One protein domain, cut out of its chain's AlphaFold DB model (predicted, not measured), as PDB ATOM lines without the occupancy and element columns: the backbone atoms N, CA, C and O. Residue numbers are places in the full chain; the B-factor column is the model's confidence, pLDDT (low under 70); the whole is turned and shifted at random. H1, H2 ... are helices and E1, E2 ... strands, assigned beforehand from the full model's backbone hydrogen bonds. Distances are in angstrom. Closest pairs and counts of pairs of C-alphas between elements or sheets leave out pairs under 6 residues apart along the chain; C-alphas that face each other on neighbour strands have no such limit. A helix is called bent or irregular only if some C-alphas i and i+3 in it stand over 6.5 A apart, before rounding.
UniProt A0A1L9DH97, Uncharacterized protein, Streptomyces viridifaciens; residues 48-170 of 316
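AT A GLANCE: This is residues 48 to 170 of the 316 residues of an uncharacterized protein of Streptomyces viridifaciens (UniProt A0A1L9DH97). A twisted sheet of six strands curls round the long helix H2, which packs in its hollow, while the short helix H1 packs on the other face over E4: three layers, with a helix on each face of the sheet. The hairpin of E4 and E5 reaches along the length toward one end. The printed part has 123 residues, with two named helices and six named strands in the order E1 E2 H1 E3 E4 E5 E6 H2; the sheet's order is E1 E2 E6 E5 E4 E3, antiparallel throughout, and the class is mixed, helices and strands. It is only just compact, close to loose, with a radius of gyration of the C-alphas of 15.9 A, and elongated, spanning 48 by 31 by 23 A.

IN THESE COORDINATES: Find C-alpha 48 at (-37.326, -26.410, -11.148), where strand E1 begins and runs to residue 56. E2 follows, residues 59 to 71, 39.3 A long, then helix H1, residues 76 to 86, which begins with C-alpha 76 at (-59.542, -25.097, -10.333). Next come strands E3, residues 91 to 97, E4, residues 100 to 113, 37.6 A, with a bend of 52 degrees at residue 108, E5, residues 124 to 136, 36.6 A, and E6, residues 142 to 150. Helix H2, residues 153 to 169, 24.6 A, ends with C-alpha 169 at (-44.840, -21.611, 1.638).

HOW THE PARTS SIT: Start at edge strand E1, in a hairpin with E2: N 52 and O 63 are 2.8 A apart, within hydrogen-bond range. Across E2 and E6, look at N 66 and O 147, 2.8 A. E3 E4 E5 E6 form a meander, each strand the antiparallel neighbour of the one before: see N 133 and O 146, 2.8 A, N 107 and O 130, 2.9 A, and N 95 and O 102, 2.8 A. The sheet curls round H2; the closest C-alphas of E5 and H2 are those of Ser 129 and Pro 153, 6.3 A. H1 is on the sheet at a height of 8.0 A, over E4 and along the strands, at 17 degrees to E4 on the local plane; their closest C-alphas are those of Ala 80 and Ala 103, 5.6 A. H1 and H2 are apart. In H1 every O i to N i+4 pair is within hydrogen-bond range, in H2 11 of 13; H2 is irregular, with C-alphas 154 and 157 7.6 A apart, and has a kink of 31 degrees near residue 160.

THE WHOLE: The two C-alphas farthest apart are those of Asp 120 and Asp 139, 48.3 A. The printed part has no cut and no long link. Its mean pLDDT is 93.8, and no printed residue is under 70.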
ATOM      1  N   TYR A  48     -38.191 -25.808 -12.146       93.19
ATOM      2  CA  TYR A  48     -37.326 -26.410 -11.148       93.19
ATOM      3  C   TYR A  48     -37.457 -27.929 -11.213       93.19
ATOM      4  O   TYR A  48     -38.566 -28.455 -11.298       93.19
ATOM      5  N   ALA A  49     -36.332 -28.626 -11.138       91.88
ATOM      6  CA  ALA A  49     -36.274 -30.061 -10.920       91.88
ATOM      7  C   ALA A  49     -35.132 -30.331  -9.942       91.88
ATOM      8  O   ALA A  49     -34.022 -29.840 -10.138       91.88
ATOM      9  N   GLY A  50     -35.413 -31.080  -8.885       88.38
ATOM     10  CA  GLY A  50     -34.429 -31.391  -7.860       88.38
ATOM     11  C   GLY A  50     -34.666 -32.763  -7.257       88.38
ATOM     12  O   GLY A  50     -35.793 -33.262  -7.229       88.38
ATOM     13  N   VAL A  51     -33.587 -33.353  -6.756       88.75
ATOM     14  CA  VAL A  51     -33.613 -34.601  -5.997       88.75
ATOM     15  C   VAL A  51     -33.393 -34.260  -4.529       88.75
ATOM     16  O   VAL A  51     -32.494 -33.498  -4.182       88.75
ATOM     17  N   CYS A  52     -34.239 -34.804  -3.666       86.50
ATOM     18  CA  CYS A  52     -34.088 -34.753  -2.225       86.50
ATOM     19  C   CYS A  52     -33.571 -36.110  -1.759       86.50
ATOM     20  O   CYS A  52     -34.341 -37.065  -1.670       86.50
ATOM     21  N   ALA A  53     -32.271 -36.187  -1.480       84.44
ATOM     22  CA  ALA A  53     -31.637 -37.355  -0.888       84.44
ATOM     23  C   ALA A  53     -31.294 -37.045   0.571       84.44
ATOM     24  O   ALA A  53     -30.579 -36.079   0.848       84.44
ATOM     25  N   LEU A  54     -31.831 -37.831   1.501       85.19
ATOM     26  CA  LEU A  54     -31.613 -37.664   2.940       85.19
ATOM     27  C   LEU A  54     -31.145 -38.988   3.544       85.19
ATOM     28  O   LEU A  54     -31.319 -40.049   2.953       85.19
ATOM     29  N   GLU A  55     -30.558 -38.934   4.733       87.69
ATOM     30  CA  GLU A  55     -30.327 -40.122   5.551       87.69
ATOM     31  C   GLU A  55     -31.237 -40.042   6.776       87.69
ATOM     32  O   GLU A  55     -31.184 -39.075   7.536       87.69
ATOM     33  N   VAL A  56     -32.095 -41.046   6.946       89.56
ATOM     34  CA  VAL A  56     -33.051 -41.153   8.052       89.56
ATOM     35  C   VAL A  56     -32.816 -42.491   8.734       89.56
ATOM     36  O   VAL A  56     -32.883 -43.536   8.090       89.56
ATOM     37  N   ASP A  57     -32.484 -42.461  10.023       91.06
ATOM     38  CA  ASP A  57     -32.181 -43.654  10.826       91.06
ATOM     39  C   ASP A  57     -31.123 -44.583  10.192       91.06
ATOM     40  O   ASP A  57     -31.236 -45.809  10.221       91.06
ATOM     41  N   GLY A  58     -30.083 -44.000   9.584       90.00
ATOM     42  CA  GLY A  58     -29.008 -44.749   8.920       90.00
ATOM     43  C   GLY A  58     -29.381 -45.326   7.549       90.00
ATOM     44  O   GLY A  58     -28.601 -46.074   6.958       90.00
ATOM     45  N   ARG A  59     -30.577 -45.013   7.032       91.81
ATOM     46  CA  ARG A  59     -31.065 -45.434   5.716       91.81
ATOM     47  C   ARG A  59     -31.147 -44.226   4.788       91.81
ATOM     48  O   ARG A  59     -31.806 -43.239   5.098       91.81
ATOM     49  N   ALA A  60     -30.518 -44.327   3.619       88.12
ATOM     50  CA  ALA A  60     -30.678 -43.329   2.565       88.12
ATOM     51  C   ALA A  60     -32.124 -43.335   2.054       88.12
ATOM     52  O   ALA A  60     -32.637 -44.407   1.747       88.12
ATOM     53  N   THR A  61     -32.753 -42.178   1.919       92.19
ATOM     54  CA  THR A  61     -34.088 -41.968   1.348       92.19
ATOM     55  C   THR A  61     -33.975 -41.038   0.143       92.19
ATOM     56  O   THR A  61     -33.031 -40.250   0.047       92.19
ATOM     57  N   GLU A  62     -34.898 -41.157  -0.813       92.75
ATOM     58  CA  GLU A  62     -34.878 -40.337  -2.027       92.75
ATOM     59  C   GLU A  62     -36.288 -39.937  -2.473       92.75
ATOM     60  O   GLU A  62     -37.189 -40.772  -2.553       92.75
ATOM     61  N   ALA A  63     -36.452 -38.670  -2.846       95.31
ATOM     62  CA  ALA A  63     -37.595 -38.171  -3.597       95.31
ATOM     63  C   ALA A  63     -37.149 -37.208  -4.699       95.31
ATOM     64  O   ALA A  63     -36.073 -36.620  -4.652       95.31
ATOM     65  N   THR A  64     -38.002 -36.997  -5.690       95.25
ATOM     66  CA  THR A  64     -37.825 -35.984  -6.734       95.25
ATOM     67  C   THR A  64     -38.924 -34.939  -6.606       95.25
ATOM     68  O   THR A  64     -40.092 -35.293  -6.457       95.25
ATOM     69  N   LEU A  65     -38.560 -33.660  -6.698       97.06
ATOM     70  CA  LEU A  65     -39.479 -32.528  -6.772       97.06
ATOM     71  C   LEU A  65     -39.336 -31.855  -8.139       97.06
ATOM     72  O   LEU A  65     -38.250 -31.414  -8.509       97.06
ATOM     73  N   VAL A  66     -40.443 -31.730  -8.862       97.06
ATOM     74  CA  VAL A  66     -40.526 -31.016 -10.140       97.06
ATOM     75  C   VAL A  66     -41.563 -29.912 -10.021       97.06
ATOM     76  O   VAL A  66     -42.697 -30.157  -9.617       97.06
ATOM     77  N   VAL A  67     -41.197 -28.695 -10.407       97.81
ATOM     78  CA  VAL A  67     -42.106 -27.552 -10.501       97.81
ATOM     79  C   VAL A  67     -42.152 -27.086 -11.945       97.81
ATOM     80  O   VAL A  67     -41.118 -26.816 -12.556       97.81
ATOM     81  N   SER A  68     -43.353 -26.974 -12.496       97.88
ATOM     82  CA  SER A  68     -43.596 -26.563 -13.878       97.88
ATOM     83  C   SER A  68     -44.760 -25.582 -13.976       97.88
ATOM     84  O   SER A  68     -45.539 -25.422 -13.037       97.88
ATOM     85  N   LEU A  69     -44.857 -24.906 -15.117       96.81
ATOM     86  CA  LEU A  69     -45.980 -24.048 -15.471       96.81
ATOM     87  C   LEU A  69     -46.710 -24.643 -16.669       96.81
ATOM     88  O   LEU A  69     -46.096 -24.895 -17.704       96.81
ATOM     89  N   ALA A  70     -48.024 -24.807 -16.548       95.31
ATOM     90  CA  ALA A  70     -48.878 -25.276 -17.630       95.31
ATOM     91  C   ALA A  70     -50.028 -24.297 -17.864       95.31
ATOM     92  O   ALA A  70     -50.555 -23.706 -16.923       95.31
ATOM     93  N   ARG A  71     -50.443 -24.131 -19.122       95.31
ATOM     94  CA  ARG A  71     -51.655 -23.366 -19.431       95.31
ATOM     95  C   ARG A  71     -52.879 -24.204 -19.112       95.31
ATOM     96  O   ARG A  71     -52.982 -25.336 -19.581       95.31
ATOM     97  N   HIS A  72     -53.815 -23.630 -18.372       93.06
ATOM     98  CA  HIS A  72     -55.088 -24.267 -18.093       93.06
ATOM     99  C   HIS A  72     -56.202 -23.221 -17.975       93.06
ATOM    100  O   HIS A  72     -56.135 -22.369 -17.092       93.06
ATOM    101  N   PRO A  73     -57.229 -23.260 -18.841       88.50
ATOM    102  CA  PRO A  73     -58.257 -22.223 -18.873       88.50
ATOM    103  C   PRO A  73     -59.384 -22.448 -17.857       88.50
ATOM    104  O   PRO A  73     -60.213 -21.560 -17.659       88.50
ATOM    105  N   LEU A  74     -59.485 -23.642 -17.260       92.06
ATOM    106  CA  LEU A  74     -60.593 -23.946 -16.358       92.06
ATOM    107  C   LEU A  74     -60.345 -23.413 -14.944       92.06
ATOM    108  O   LEU A  74     -59.223 -23.518 -14.440       92.06
ATOM    109  N   PRO A  75     -61.412 -22.976 -14.246       94.50
ATOM    110  CA  PRO A  75     -61.383 -22.818 -12.801       94.50
ATOM    111  C   PRO A  75     -60.917 -24.105 -12.117       94.50
ATOM    112  O   PRO A  75     -61.243 -25.210 -12.555       94.50
ATOM    113  N   ILE A  76     -60.210 -23.970 -10.996       95.88
ATOM    114  CA  ILE A  76     -59.542 -25.097 -10.333       95.88
ATOM    115  C   ILE A  76     -60.483 -26.236  -9.916       95.88
ATOM    116  O   ILE A  76     -60.093 -27.396  -9.940       95.88
ATOM    117  N   THR A  77     -61.744 -25.938  -9.598       95.38
ATOM    118  CA  THR A  77     -62.764 -26.949  -9.271       95.38
ATOM    119  C   THR A  77     -63.188 -27.771 -10.490       95.38
ATOM    120  O   THR A  77     -63.335 -28.992 -10.405       95.38
ATOM    121  N   ALA A  78     -63.345 -27.117 -11.644       96.19
ATOM    122  CA  ALA A  78     -63.614 -27.788 -12.910       96.19
ATOM    123  C   ALA A  78     -62.391 -28.600 -13.357       96.19
ATOM    124  O   ALA A  78     -62.542 -29.751 -13.760       96.19
ATOM    125  N   PHE A  79     -61.185 -28.055 -13.177       96.31
ATOM    126  CA  PHE A  79     -59.949 -28.783 -13.449       96.31
ATOM    127  C   PHE A  79     -59.785 -30.021 -12.557       96.31
ATOM    128  O   PHE A  79     -59.469 -31.093 -13.057       96.31
ATOM    129  N   ALA A  80     -60.081 -29.931 -11.257       97.25
ATOM    130  CA  ALA A  80     -60.066 -31.092 -10.361       97.25
ATOM    131  C   ALA A  80     -61.046 -32.191 -10.815       97.25
ATOM    132  O   ALA A  80     -60.728 -33.378 -10.762       97.25
ATOM    133  N   THR A  81     -62.224 -31.804 -11.314       97.44
ATOM    134  CA  THR A  81     -63.213 -32.749 -11.860       97.44
ATOM    135  C   THR A  81     -62.699 -33.427 -13.133       97.44
ATOM    136  O   THR A  81     -62.859 -34.639 -13.312       97.44
ATOM    137  N   GLU A  82     -62.050 -32.665 -14.012       96.75
ATOM    138  CA  GLU A  82     -61.396 -33.199 -15.205       96.75
ATOM    139  C   GLU A  82     -60.270 -34.171 -14.832       96.75
ATOM    140  O   GLU A  82     -60.245 -35.294 -15.335       96.75
ATOM    141  N   LEU A  83     -59.401 -33.798 -13.886       96.56
ATOM    142  CA  LEU A  83     -58.330 -34.653 -13.374       96.56
ATOM    143  C   LEU A  83     -58.877 -35.978 -12.841       96.56
ATOM    144  O   LEU A  83     -58.386 -37.029 -13.239       96.56
ATOM    145  N   ALA A  84     -59.934 -35.950 -12.026       96.25
ATOM    146  CA  ALA A  84     -60.575 -37.161 -11.509       96.25
ATOM    147  C   ALA A  84     -61.173 -38.047 -12.622       96.25
ATOM    148  O   ALA A  84     -61.263 -39.267 -12.486       96.25
ATOM    149  N   THR A  85     -61.568 -37.445 -13.747       96.56
ATOM    150  CA  THR A  85     -62.124 -38.161 -14.904       96.56
ATOM    151  C   THR A  85     -61.028 -38.800 -15.759       96.56
ATOM    152  O   THR A  85     -61.155 -39.957 -16.178       96.56
ATOM    153  N   VAL A  86     -59.953 -38.055 -16.028       96.56
ATOM    154  CA  VAL A  86     -58.826 -38.482 -16.870       96.56
ATOM    155  C   VAL A  86     -57.923 -39.460 -16.116       96.56
ATOM    156  O   VAL A  86     -57.464 -40.450 -16.684       96.56
ATOM    157  N   ARG A  87     -57.697 -39.225 -14.822       95.12
ATOM    158  CA  ARG A  87     -56.814 -40.008 -13.948       95.12
ATOM    159  C   ARG A  87     -57.640 -40.849 -12.986       95.12
ATOM    160  O   ARG A  87     -57.655 -40.622 -11.788       95.12
ATOM    161  N   ARG A  88     -58.312 -41.870 -13.523       93.38
ATOM    162  CA  ARG A  88     -59.261 -42.718 -12.767       93.38
ATOM    163  C   ARG A  88     -58.658 -43.480 -11.585       93.38
ATOM    164  O   ARG A  88     -59.405 -43.961 -10.741       93.38
ATOM    165  N   HIS A  89     -57.340 -43.644 -11.573       93.06
ATOM    166  CA  HIS A  89     -56.603 -44.305 -10.496       93.06
ATOM    167  C   HIS A  89     -55.959 -43.312  -9.524       93.06
ATOM    168  O   HIS A  89     -55.317 -43.743  -8.573       93.06
ATOM    169  N   ALA A  90     -56.107 -42.009  -9.776       96.56
ATOM    170  CA  ALA A  90     -55.655 -40.976  -8.871       96.56
ATOM    171  C   ALA A  90     -56.769 -40.612  -7.895       96.56
ATOM    172  O   ALA A  90     -57.941 -40.494  -8.263       96.56
ATOM    173  N   GLU A  91     -56.376 -40.362  -6.659       97.81
ATOM    174  CA  GLU A  91     -57.214 -39.664  -5.705       97.81
ATOM    175  C   GLU A  91     -57.029 -38.165  -5.927       97.81
ATOM    176  O   GLU A  91     -55.902 -37.682  -6.016       97.81
ATOM    177  N   VAL A  92     -58.133 -37.434  -6.097       98.31
ATOM    178  CA  VAL A  92     -58.111 -36.005  -6.429       98.31
ATOM    179  C   VAL A  92     -58.929 -35.230  -5.410       98.31
ATOM    180  O   VAL A  92     -60.095 -35.544  -5.167       98.31
ATOM    181  N   TRP A  93     -58.336 -34.170  -4.870       97.12
ATOM    182  CA  TRP A  93     -58.968 -33.272  -3.913       97.12
ATOM    183  C   TRP A  93     -58.789 -31.818  -4.314       97.12
ATOM    184  O   TRP A  93     -57.838 -31.444  -4.996       97.12
ATOM    185  N   THR A  94     -59.688 -30.977  -3.817       97.38
ATOM    186  CA  THR A  94     -59.488 -29.530  -3.774       97.38
ATOM    187  C   THR A  94     -59.117 -29.125  -2.355       97.38
ATOM    188  O   THR A  94     -59.838 -29.465  -1.417       97.38
ATOM    189  N   VAL A  95     -58.029 -28.382  -2.200       97.44
ATOM    190  CA  VAL A  95     -57.524 -27.891  -0.913       97.44
ATOM    191  C   VAL A  95     -57.440 -26.367  -0.925       97.44
ATOM    192  O   VAL A  95     -57.383 -25.747  -1.988       97.44
ATOM    193  N   LEU A  96     -57.423 -25.754   0.256       97.50
ATOM    194  CA  LEU A  96     -57.198 -24.318   0.407       97.50
ATOM    195  C   LEU A  96     -55.772 -24.081   0.915       97.50
ATOM    196  O   LEU A  96     -55.461 -24.416   2.055       97.50
ATOM    197  N   LEU A  97     -54.915 -23.511   0.068       96.94
ATOM    198  CA  LEU A  97     -53.565 -23.082   0.433       96.94
ATOM    199  C   LEU A  97     -53.564 -21.589   0.804       96.94
ATOM    200  O   LEU A  97     -54.477 -20.862   0.401       96.94
ATOM    201  N   PRO A  98     -52.518 -21.085   1.485       95.75
ATOM    202  CA  PRO A  98     -52.321 -19.645   1.666       95.75
ATOM    203  C   PRO A  98     -52.297 -18.863   0.341       95.75
ATOM    204  O   PRO A  98     -52.766 -17.730   0.286       95.75
ATOM    205  N   ALA A  99     -51.817 -19.492  -0.737       92.75
ATOM    206  CA  ALA A  99     -51.813 -18.939  -2.091       92.75
ATOM    207  C   ALA A  99     -53.189 -18.976  -2.796       92.75
ATOM    208  O   ALA A  99     -53.335 -18.420  -3.882       92.75
ATOM    209  N   GLY A 100     -54.194 -19.623  -2.200       95.38
ATOM    210  CA  GLY A 100     -55.532 -19.795  -2.761       95.38
ATOM    211  C   GLY A 100     -55.938 -21.263  -2.955       95.38
ATOM    212  O   GLY A 100     -55.234 -22.181  -2.524       95.38
ATOM    213  N   PRO A 101     -57.106 -21.512  -3.569       97.19
ATOM    214  CA  PRO A 101     -57.595 -22.864  -3.812       97.19
ATOM    215  C   PRO A 101     -56.710 -23.611  -4.819       97.19
ATOM    216  O   PRO A 101     -56.364 -23.068  -5.865       97.19
ATOM    217  N   ALA A 102     -56.396 -24.869  -4.528       98.25
ATOM    218  CA  ALA A 102     -55.561 -25.734  -5.357       98.25
ATOM    219  C   ALA A 102     -56.222 -27.102  -5.553       98.25
ATOM    220  O   ALA A 102     -57.019 -27.541  -4.723       98.25
ATOM    221  N   ALA A 103     -55.877 -27.788  -6.640       98.44
ATOM    222  CA  ALA A 103     -56.190 -29.203  -6.810       98.44
ATOM    223  C   ALA A 103     -54.953 -30.028  -6.451       98.44
ATOM    224  O   ALA A 103     -53.839 -29.647  -6.798       98.44
ATOM    225  N   VAL A 104     -55.135 -31.147  -5.765       98.44
ATOM    226  CA  VAL A 104     -54.064 -32.091  -5.436       98.44
ATOM    227  C   VAL A 104     -54.483 -33.459  -5.935       98.44
ATOM    228  O   VAL A 104     -55.616 -33.874  -5.699       98.44
ATOM    229  N   LEU A 105     -53.580 -34.138  -6.632       98.00
ATOM    230  CA  LEU A 105     -53.738 -35.518  -7.063       98.00
ATOM    231  C   LEU A 105     -52.682 -36.389  -6.377       98.00
ATOM    232  O   LEU A 105     -51.534 -35.965  -6.233       98.00
ATOM    233  N   VAL A 106     -53.056 -37.601  -5.985       98.06
ATOM    234  CA  VAL A 106     -52.136 -38.641  -5.510       98.06
ATOM    235  C   VAL A 106     -52.370 -39.898  -6.332       98.06
ATOM    236  O   VAL A 106     -53.511 -40.304  -6.539       98.06
ATOM    237  N   GLU A 107     -51.303 -40.514  -6.829       97.06
ATOM    238  CA  GLU A 107     -51.392 -41.761  -7.590       97.06
ATOM    239  C   GLU A 107     -50.094 -42.577  -7.508       97.06
ATOM    240  O   GLU A 107     -49.003 -42.036  -7.315       97.06
ATOM    241  N   GLY A 108     -50.204 -43.884  -7.742       96.00
ATOM    242  CA  GLY A 108     -49.058 -44.733  -8.057       96.00
ATOM    243  C   GLY A 108     -48.782 -44.741  -9.562       96.00
ATOM    244  O   GLY A 108     -49.688 -44.960 -10.367       96.00
ATOM    245  N   ARG A 109     -47.526 -44.543  -9.962       94.69
ATOM    246  CA  ARG A 109     -47.062 -44.683 -11.349       94.69
ATOM    247  C   ARG A 109     -46.146 -45.886 -11.467       94.69
ATOM    248  O   ARG A 109     -45.292 -46.101 -10.620       94.69
ATOM    249  N   THR A 110     -46.308 -46.653 -12.538       93.44
ATOM    250  CA  THR A 110     -45.403 -47.760 -12.860       93.44
ATOM    251  C   THR A 110     -44.668 -47.424 -14.148       93.44
ATOM    252  O   THR A 110     -45.294 -47.266 -15.196       93.44
ATOM    253  N   VAL A 111     -43.347 -47.290 -14.069       89.69
ATOM    254  CA  VAL A 111     -42.492 -46.905 -15.196       89.69
ATOM    255  C   VAL A 111     -41.579 -48.077 -15.555       89.69
ATOM    256  O   VAL A 111     -40.933 -48.645 -14.668       89.69
ATOM    257  N   PRO A 112     -41.508 -48.481 -16.836       90.75
ATOM    258  CA  PRO A 112     -40.557 -49.495 -17.250       90.75
ATOM    259  C   PRO A 112     -39.148 -48.897 -17.250       90.75
ATOM    260  O   PRO A 112     -38.900 -47.884 -17.896       90.75
ATOM    261  N   VAL A 113     -38.218 -49.564 -16.577       86.56
ATOM    262  CA  VAL A 113     -36.785 -49.278 -16.645       86.56
ATOM    263  C   VAL A 113     -36.160 -50.260 -17.638       86.56
ATOM    264  O   VAL A 113     -36.173 -51.471 -17.386       86.56
ATOM    265  N   PRO A 114     -35.662 -49.782 -18.795       84.12
ATOM    266  CA  PRO A 114     -34.945 -50.613 -19.754       84.12
ATOM    267  C   PRO A 114     -33.735 -51.297 -19.114       84.12
ATOM    268  O   PRO A 114     -33.066 -50.701 -18.276       84.12
ATOM    269  N   GLY A 115     -33.416 -52.513 -19.569       83.69
ATOM    270  CA  GLY A 115     -32.260 -53.277 -19.089       83.69
ATOM    271  C   GLY A 115     -30.937 -52.497 -19.068       83.69
ATOM    272  O   GLY A 115     -30.272 -52.523 -18.042       83.69
ATOM    273  N   PRO A 116     -30.591 -51.711 -20.109       81.75
ATOM    274  CA  PRO A 116     -29.380 -50.883 -20.096       81.75
ATOM    275  C   PRO A 116     -29.311 -49.827 -18.980       81.75
ATOM    276  O   PRO A 116     -28.231 -49.328 -18.702       81.75
ATOM    277  N   LEU A 117     -30.445 -49.467 -18.366       74.50
ATOM    278  CA  LEU A 117     -30.525 -48.525 -17.243       74.50
ATOM    279  C   LEU A 117     -30.720 -49.233 -15.891       74.50
ATOM    280  O   LEU A 117     -30.788 -48.581 -14.850       74.50
ATOM    281  N   ALA A 118     -30.859 -50.559 -15.887       81.69
ATOM    282  CA  ALA A 118     -30.991 -51.356 -14.679       81.69
ATOM    283  C   ALA A 118     -29.627 -51.917 -14.259       81.69
ATOM    284  O   ALA A 118     -28.837 -52.349 -15.094       81.69
ATOM    285  N   ALA A 119     -29.366 -51.953 -12.950       76.88
ATOM    286  CA  ALA A 119     -28.082 -52.398 -12.400       76.88
ATOM    287  C   ALA A 119     -27.719 -53.855 -12.759       76.88
ATOM    288  O   ALA A 119     -26.546 -54.211 -12.801       76.88
ATOM    289  N   ASP A 120     -28.720 -54.695 -13.018       85.38
ATOM    290  CA  ASP A 120     -28.588 -56.105 -13.395       85.38
ATOM    291  C   ASP A 120     -28.701 -56.344 -14.913       85.38
ATOM    292  O   ASP A 120     -28.687 -57.489 -15.373       85.38
ATOM    293  N   GLY A 121     -28.839 -55.280 -15.710       86.88
ATOM    294  CA  GLY A 121     -29.061 -55.371 -17.150       86.88
ATOM    295  C   GLY A 121     -30.463 -55.855 -17.544       86.88
ATOM    296  O   GLY A 121     -30.738 -55.994 -18.739       86.88
ATOM    297  N   GLN A 122     -31.358 -56.133 -16.588       90.19
ATOM    298  CA  GLN A 122     -32.685 -56.688 -16.851       90.19
ATOM    299  C   GLN A 122     -33.758 -55.608 -16.853       90.19
ATOM    300  O   GLN A 122     -33.760 -54.666 -16.062       90.19
ATOM    301  N   ARG A 123     -34.729 -55.748 -17.760       90.69
ATOM    302  CA  ARG A 123     -35.888 -54.857 -17.758       90.69
ATOM    303  C   ARG A 123     -36.673 -55.079 -16.469       90.69
ATOM    304  O   ARG A 123     -37.106 -56.194 -16.192       90.69
ATOM    305  N   ARG A 124     -36.934 -53.999 -15.739       90.56
ATOM    306  CA  ARG A 124     -37.752 -54.021 -14.522       90.56
ATOM    307  C   ARG A 124     -38.796 -52.919 -14.543       90.56
ATOM    308  O   ARG A 124     -38.725 -51.996 -15.348       90.56
ATOM    309  N   TRP A 125     -39.773 -53.026 -13.660       92.06
ATOM    310  CA  TRP A 125     -40.767 -51.984 -13.437       92.06
ATOM    311  C   TRP A 125     -40.454 -51.295 -12.118       92.06
ATOM    312  O   TRP A 125     -40.227 -51.966 -11.113       92.06
ATOM    313  N   VAL A 126     -40.417 -49.968 -12.132       90.75
ATOM    314  CA  VAL A 126     -40.321 -49.163 -10.916       90.75
ATOM    315  C   VAL A 126     -41.704 -48.615 -10.622       90.75
ATOM    316  O   VAL A 126     -42.329 -47.998 -11.487       90.75
ATOM    317  N   VAL A 127     -42.179 -48.882  -9.410       93.56
ATOM    318  CA  VAL A 127     -43.393 -48.281  -8.868       93.56
ATOM    319  C   VAL A 127     -42.983 -47.028  -8.105       93.56
ATOM    320  O   VAL A 127     -42.011 -47.037  -7.355       93.56
ATOM    321  N   THR A 128     -43.691 -45.936  -8.341       95.38
ATOM    322  CA  THR A 128     -43.403 -44.629  -7.761       95.38
ATOM    323  C   THR A 128     -44.697 -44.039  -7.231       95.38
ATOM    324  O   THR A 128     -45.672 -43.931  -7.975       95.38
ATOM    325  N   SER A 129     -44.700 -43.630  -5.969       97.00
ATOM    326  CA  SER A 129     -45.784 -42.841  -5.387       97.00
ATOM    327  C   SER A 129     -45.605 -41.383  -5.792       97.00
ATOM    328  O   SER A 129     -44.498 -40.846  -5.700       97.00
ATOM    329  N   VAL A 130     -46.670 -40.743  -6.269       97.81
ATOM    330  CA  VAL A 130     -46.643 -39.368  -6.777       97.81
ATOM    331  C   VAL A 130     -47.746 -38.553  -6.124       97.81
ATOM    332  O   VAL A 130     -48.903 -38.964  -6.127       97.81
ATOM    333  N   VAL A 131     -47.395 -37.371  -5.622       98.50
ATOM    334  CA  VAL A 131     -48.340 -36.308  -5.269       98.50
ATOM    335  C   VAL A 131     -48.078 -35.127  -6.187       98.50
ATOM    336  O   VAL A 131     -46.933 -34.747  -6.429       98.50
ATOM    337  N   GLN A 132     -49.136 -34.539  -6.726       98.50
ATOM    338  CA  GLN A 132     -49.031 -33.376  -7.591       98.50
ATOM    339  C   GLN A 132     -50.093 -32.348  -7.227       98.50
ATOM    340  O   GLN A 132     -51.285 -32.641  -7.222       98.50
ATOM    341  N   ALA A 133     -49.646 -31.133  -6.939       98.56
ATOM    342  CA  ALA A 133     -50.483 -29.982  -6.672       98.56
ATOM    343  C   ALA A 133     -50.530 -29.051  -7.885       98.56
ATOM    344  O   ALA A 133     -49.531 -28.828  -8.570       98.56
ATOM    345  N   PHE A 134     -51.703 -28.473  -8.091       98.44
ATOM    346  CA  PHE A 134     -52.028 -27.527  -9.141       98.44
ATOM    347  C   PHE A 134     -52.544 -26.252  -8.491       98.44
ATOM    348  O   PHE A 134     -53.654 -26.228  -7.953       98.44
ATOM    349  N   VAL A 135     -51.738 -25.197  -8.530       97.94
ATOM    350  CA  VAL A 135     -52.069 -23.899  -7.936       97.94
ATOM    351  C   VAL A 135     -52.303 -22.895  -9.067       97.94
ATOM    352  O   VAL A 135     -51.362 -22.595  -9.805       97.94
ATOM    353  N   PRO A 136     -53.534 -22.389  -9.257       96.50
ATOM    354  CA  PRO A 136     -53.811 -21.365 -10.260       96.50
ATOM    355  C   PRO A 136     -52.964 -20.120 -10.020       96.50
ATOM    356  O   PRO A 136     -52.862 -19.646  -8.886       96.50
ATOM    357  N   LEU A 137     -52.384 -19.576 -11.085       93.69
ATOM    358  CA  LEU A 137     -51.705 -18.291 -11.021       93.69
ATOM    359  C   LEU A 137     -52.712 -17.134 -11.142       93.69
ATOM    360  O   LEU A 137     -53.790 -17.298 -11.723       93.69
ATOM    361  N   PRO A 138     -52.362 -15.932 -10.643       90.31
ATOM    362  CA  PRO A 138     -53.221 -14.749 -10.742       90.31
ATOM    363  C   PRO A 138     -53.556 -14.301 -12.174       90.31
ATOM    364  O   PRO A 138     -54.455 -13.484 -12.357       90.31
ATOM    365  N   ASP A 139     -52.852 -14.815 -13.187       88.44
ATOM    366  CA  ASP A 139     -53.099 -14.512 -14.599       88.44
ATOM    367  C   ASP A 139     -54.379 -15.160 -15.158       88.44
ATOM    368  O   ASP A 139     -54.822 -14.809 -16.253       88.44
ATOM    369  N   GLY A 140     -54.982 -16.094 -14.416       87.38
ATOM    370  CA  GLY A 140     -56.232 -16.766 -14.774       87.38
ATOM    371  C   GLY A 140     -56.121 -17.758 -15.935       87.38
ATOM    372  O   GLY A 140     -57.146 -18.275 -16.376       87.38
ATOM    373  N   GLY A 141     -54.915 -18.025 -16.438       90.19
ATOM    374  CA  GLY A 141     -54.688 -18.909 -17.587       90.19
ATOM    375  C   GLY A 141     -53.540 -19.897 -17.404       90.19
ATOM    376  O   GLY A 141     -53.380 -20.798 -18.232       90.19
ATOM    377  N   THR A 142     -52.758 -19.751 -16.336       94.62
ATOM    378  CA  THR A 142     -51.622 -20.611 -16.018       94.62
ATOM    379  C   THR A 142     -51.812 -21.262 -14.654       94.62
ATOM    380  O   THR A 142     -52.401 -20.702 -13.729       94.62
ATOM    381  N   VAL A 143     -51.288 -22.474 -14.519       96.75
ATOM    382  CA  VAL A 143     -51.268 -23.253 -13.287       96.75
ATOM    383  C   VAL A 143     -49.821 -23.607 -12.967       96.75
ATOM    384  O   VAL A 143     -49.083 -24.100 -13.824       96.75
ATOM    385  N   LEU A 144     -49.426 -23.356 -11.722       97.50
ATOM    386  CA  LEU A 144     -48.214 -23.901 -11.133       97.50
ATOM    387  C   LEU A 144     -48.458 -25.368 -10.786       97.50
ATOM    388  O   LEU A 144     -49.325 -25.689  -9.974       97.50
ATOM    389  N   CYS A 145     -47.671 -26.247 -11.385       98.19
ATOM    390  CA  CYS A 145     -47.704 -27.681 -11.155       98.19
ATOM    391  C   CYS A 145     -46.490 -28.064 -10.304       98.19
ATOM    392  O   CYS A 145     -45.374 -28.091 -10.821       98.19
ATOM    393  N   ALA A 146     -46.694 -28.373  -9.026       98.31
ATOM    394  CA  ALA A 146     -45.657 -28.917  -8.152       98.31
ATOM    395  C   ALA A 146     -45.889 -30.421  -7.992       98.31
ATOM    396  O   ALA A 146     -46.965 -30.829  -7.574       98.31
ATOM    397  N   GLN A 147     -44.911 -31.247  -8.340       98.19
ATOM    398  CA  GLN A 147     -44.993 -32.701  -8.261       98.19
ATOM    399  C   GLN A 147     -43.859 -33.225  -7.393       98.19
ATOM    400  O   GLN A 147     -42.695 -32.994  -7.711       98.19
ATOM    401  N   LEU A 148     -44.198 -33.984  -6.357       98.31
ATOM    402  CA  LEU A 148     -43.250 -34.782  -5.599       98.31
ATOM    403  C   LEU A 148     -43.472 -36.267  -5.895       98.31
ATOM    404  O   LEU A 148     -44.607 -36.732  -5.993       98.31
ATOM    405  N   SER A 149     -42.385 -37.014  -6.047       97.19
ATOM    406  CA  SER A 149     -42.437 -38.452  -6.280       97.19
ATOM    407  C   SER A 149     -41.335 -39.203  -5.546       97.19
ATOM    408  O   SER A 149     -40.205 -38.728  -5.504       97.19
ATOM    409  N   THR A 150     -41.635 -40.399  -5.047       96.00
ATOM    410  CA  THR A 150     -40.655 -41.315  -4.444       96.00
ATOM    411  C   THR A 150     -40.863 -42.738  -4.957       96.00
ATOM    412  O   THR A 150     -41.995 -43.193  -5.125       96.00
ATOM    413  N   ALA A 151     -39.765 -43.446  -5.230       93.69
ATOM    414  CA  ALA A 151     -39.788 -44.873  -5.565       93.69
ATOM    415  C   ALA A 151     -39.833 -45.777  -4.318       93.69
ATOM    416  O   ALA A 151     -39.878 -46.999  -4.447       93.69
ATOM    417  N   ARG A 152     -39.796 -45.179  -3.121       92.50
ATOM    418  CA  ARG A 152     -39.814 -45.857  -1.827       92.50
ATOM    419  C   ARG A 152     -41.107 -45.514  -1.093       92.50
ATOM    420  O   ARG A 152     -41.192 -44.432  -0.509       92.50
ATOM    421  N   PRO A 153     -42.138 -46.371  -1.172       91.00
ATOM    422  CA  PRO A 153     -43.423 -46.092  -0.540       91.00
ATOM    423  C   PRO A 153     -43.311 -45.942   0.981       91.00
ATOM    424  O   PRO A 153     -44.110 -45.226   1.562       91.00
ATOM    425  N   GLU A 154     -42.307 -46.545   1.619       93.31
ATOM    426  CA  GLU A 154     -42.043 -46.406   3.055       93.31
ATOM    427  C   GLU A 154     -41.595 -44.999   3.486       93.31
ATOM    428  O   GLU A 154     -41.637 -44.683   4.670       93.31
ATOM    429  N   ASP A 155     -41.158 -44.161   2.542       94.38
ATOM    430  CA  ASP A 155     -40.738 -42.776   2.797       94.38
ATOM    431  C   ASP A 155     -41.849 -41.763   2.474       94.38
ATOM    432  O   ASP A 155     -41.629 -40.549   2.490       94.38
ATOM    433  N   TRP A 156     -43.037 -42.249   2.120       94.94
ATOM    434  CA  TRP A 156     -44.118 -41.431   1.590       94.94
ATOM    435  C   TRP A 156     -44.586 -40.355   2.571       94.94
ATOM    436  O   TRP A 156     -44.707 -39.187   2.196       94.94
ATOM    437  N   GLU A 157     -44.808 -40.721   3.828       95.38
ATOM    438  CA  GLU A 157     -45.279 -39.826   4.884       95.38
ATOM    439  C   GLU A 157     -44.277 -38.691   5.121       95.38
ATOM    440  O   GLU A 157     -44.645 -37.519   5.079       95.38
ATOM    441  N   LEU A 158     -42.988 -39.028   5.243       95.06
ATOM    442  CA  LEU A 158     -41.906 -38.053   5.414       95.06
ATOM    443  C   LEU A 158     -41.924 -36.991   4.307       95.06
ATOM    444  O   LEU A 158     -41.858 -35.786   4.569       95.06
ATOM    445  N   TYR A 159     -42.001 -37.430   3.052       96.25
ATOM    446  CA  TYR A 159     -41.931 -36.512   1.921       96.25
ATOM    447  C   TYR A 159     -43.235 -35.759   1.671       96.25
ATOM    448  O   TYR A 159     -43.189 -34.614   1.217       96.25
ATOM    449  N   THR A 160     -44.392 -36.348   1.965       96.69
ATOM    450  CA  THR A 160     -45.679 -35.653   1.821       96.69
ATOM    451  C   THR A 160     -45.890 -34.590   2.890       96.69
ATOM    452  O   THR A 160     -46.439 -33.534   2.571       96.69
ATOM    453  N   GLU A 161     -45.379 -34.785   4.107       96.50
ATOM    454  CA  GLU A 161     -45.321 -33.730   5.123       96.50
ATOM    455  C   GLU A 161     -44.462 -32.549   4.650       96.50
ATOM    456  O   GLU A 161     -44.925 -31.404   4.642       96.50
ATOM    457  N   ALA A 162     -43.249 -32.820   4.158       95.50
ATOM    458  CA  ALA A 162     -42.379 -31.787   3.596       95.50
ATOM    459  C   ALA A 162     -43.021 -31.087   2.382       95.50
ATOM    460  O   ALA A 162     -42.923 -29.866   2.231       95.50
ATOM    461  N   PHE A 163     -43.724 -31.839   1.533       97.69
ATOM    462  CA  PHE A 163     -44.461 -31.291   0.397       97.69
ATOM    463  C   PHE A 163     -45.609 -30.386   0.846       97.69
ATOM    464  O   PHE A 163     -45.807 -29.319   0.271       97.69
ATOM    465  N   ALA A 164     -46.348 -30.752   1.893       97.81
ATOM    466  CA  ALA A 164     -47.404 -29.907   2.436       97.81
ATOM    467  C   ALA A 164     -46.849 -28.573   2.966       97.81
ATOM    468  O   ALA A 164     -47.435 -27.524   2.696       97.81
ATOM    469  N   GLU A 165     -45.708 -28.584   3.660       97.88
ATOM    470  CA  GLU A 165     -45.028 -27.356   4.097       97.88
ATOM    471  C   GLU A 165     -44.533 -26.515   2.913       97.88
ATOM    472  O   GLU A 165     -44.736 -25.297   2.892       97.88
ATOM    473  N   LEU A 166     -43.991 -27.153   1.870       96.69
ATOM    474  CA  LEU A 166     -43.651 -26.479   0.614       96.69
ATOM    475  C   LEU A 166     -44.880 -25.771   0.025       96.69
ATOM    476  O   LEU A 166     -44.805 -24.582  -0.281       96.69
ATOM    477  N   LEU A 167     -46.022 -26.455  -0.096       97.75
ATOM    478  CA  LEU A 167     -47.246 -25.865  -0.647       97.75
ATOM    479  C   LEU A 167     -47.762 -24.688   0.189       97.75
ATOM    480  O   LEU A 167     -48.235 -23.698  -0.372       97.75
ATOM    481  N   LYS A 168     -47.650 -24.763   1.520       97.44
ATOM    482  CA  LYS A 168     -48.003 -23.656   2.425       97.44
ATOM    483  C   LYS A 168     -47.074 -22.453   2.263       97.44
ATOM    484  O   LYS A 168     -47.505 -21.328   2.498       97.44
ATOM    485  N   SER A 169     -45.828 -22.675   1.851       96.06
ATOM    486  CA  SER A 169     -44.840 -21.611   1.638       96.06
ATOM    487  C   SER A 169     -44.999 -20.859   0.312       96.06
ATOM    488  O   SER A 169     -44.360 -19.823   0.127       96.06
ATOM    489  N   ILE A 170     -45.844 -21.346  -0.608       94.31
ATOM    490  CA  ILE A 170     -46.038 -20.723  -1.922       94.31
ATOM    491  C   ILE A 170     -46.597 -19.311  -1.750       94.31
ATOM    492  O   ILE A 170     -47.642 -19.096  -1.136       94.31
TER     493      ILE A 170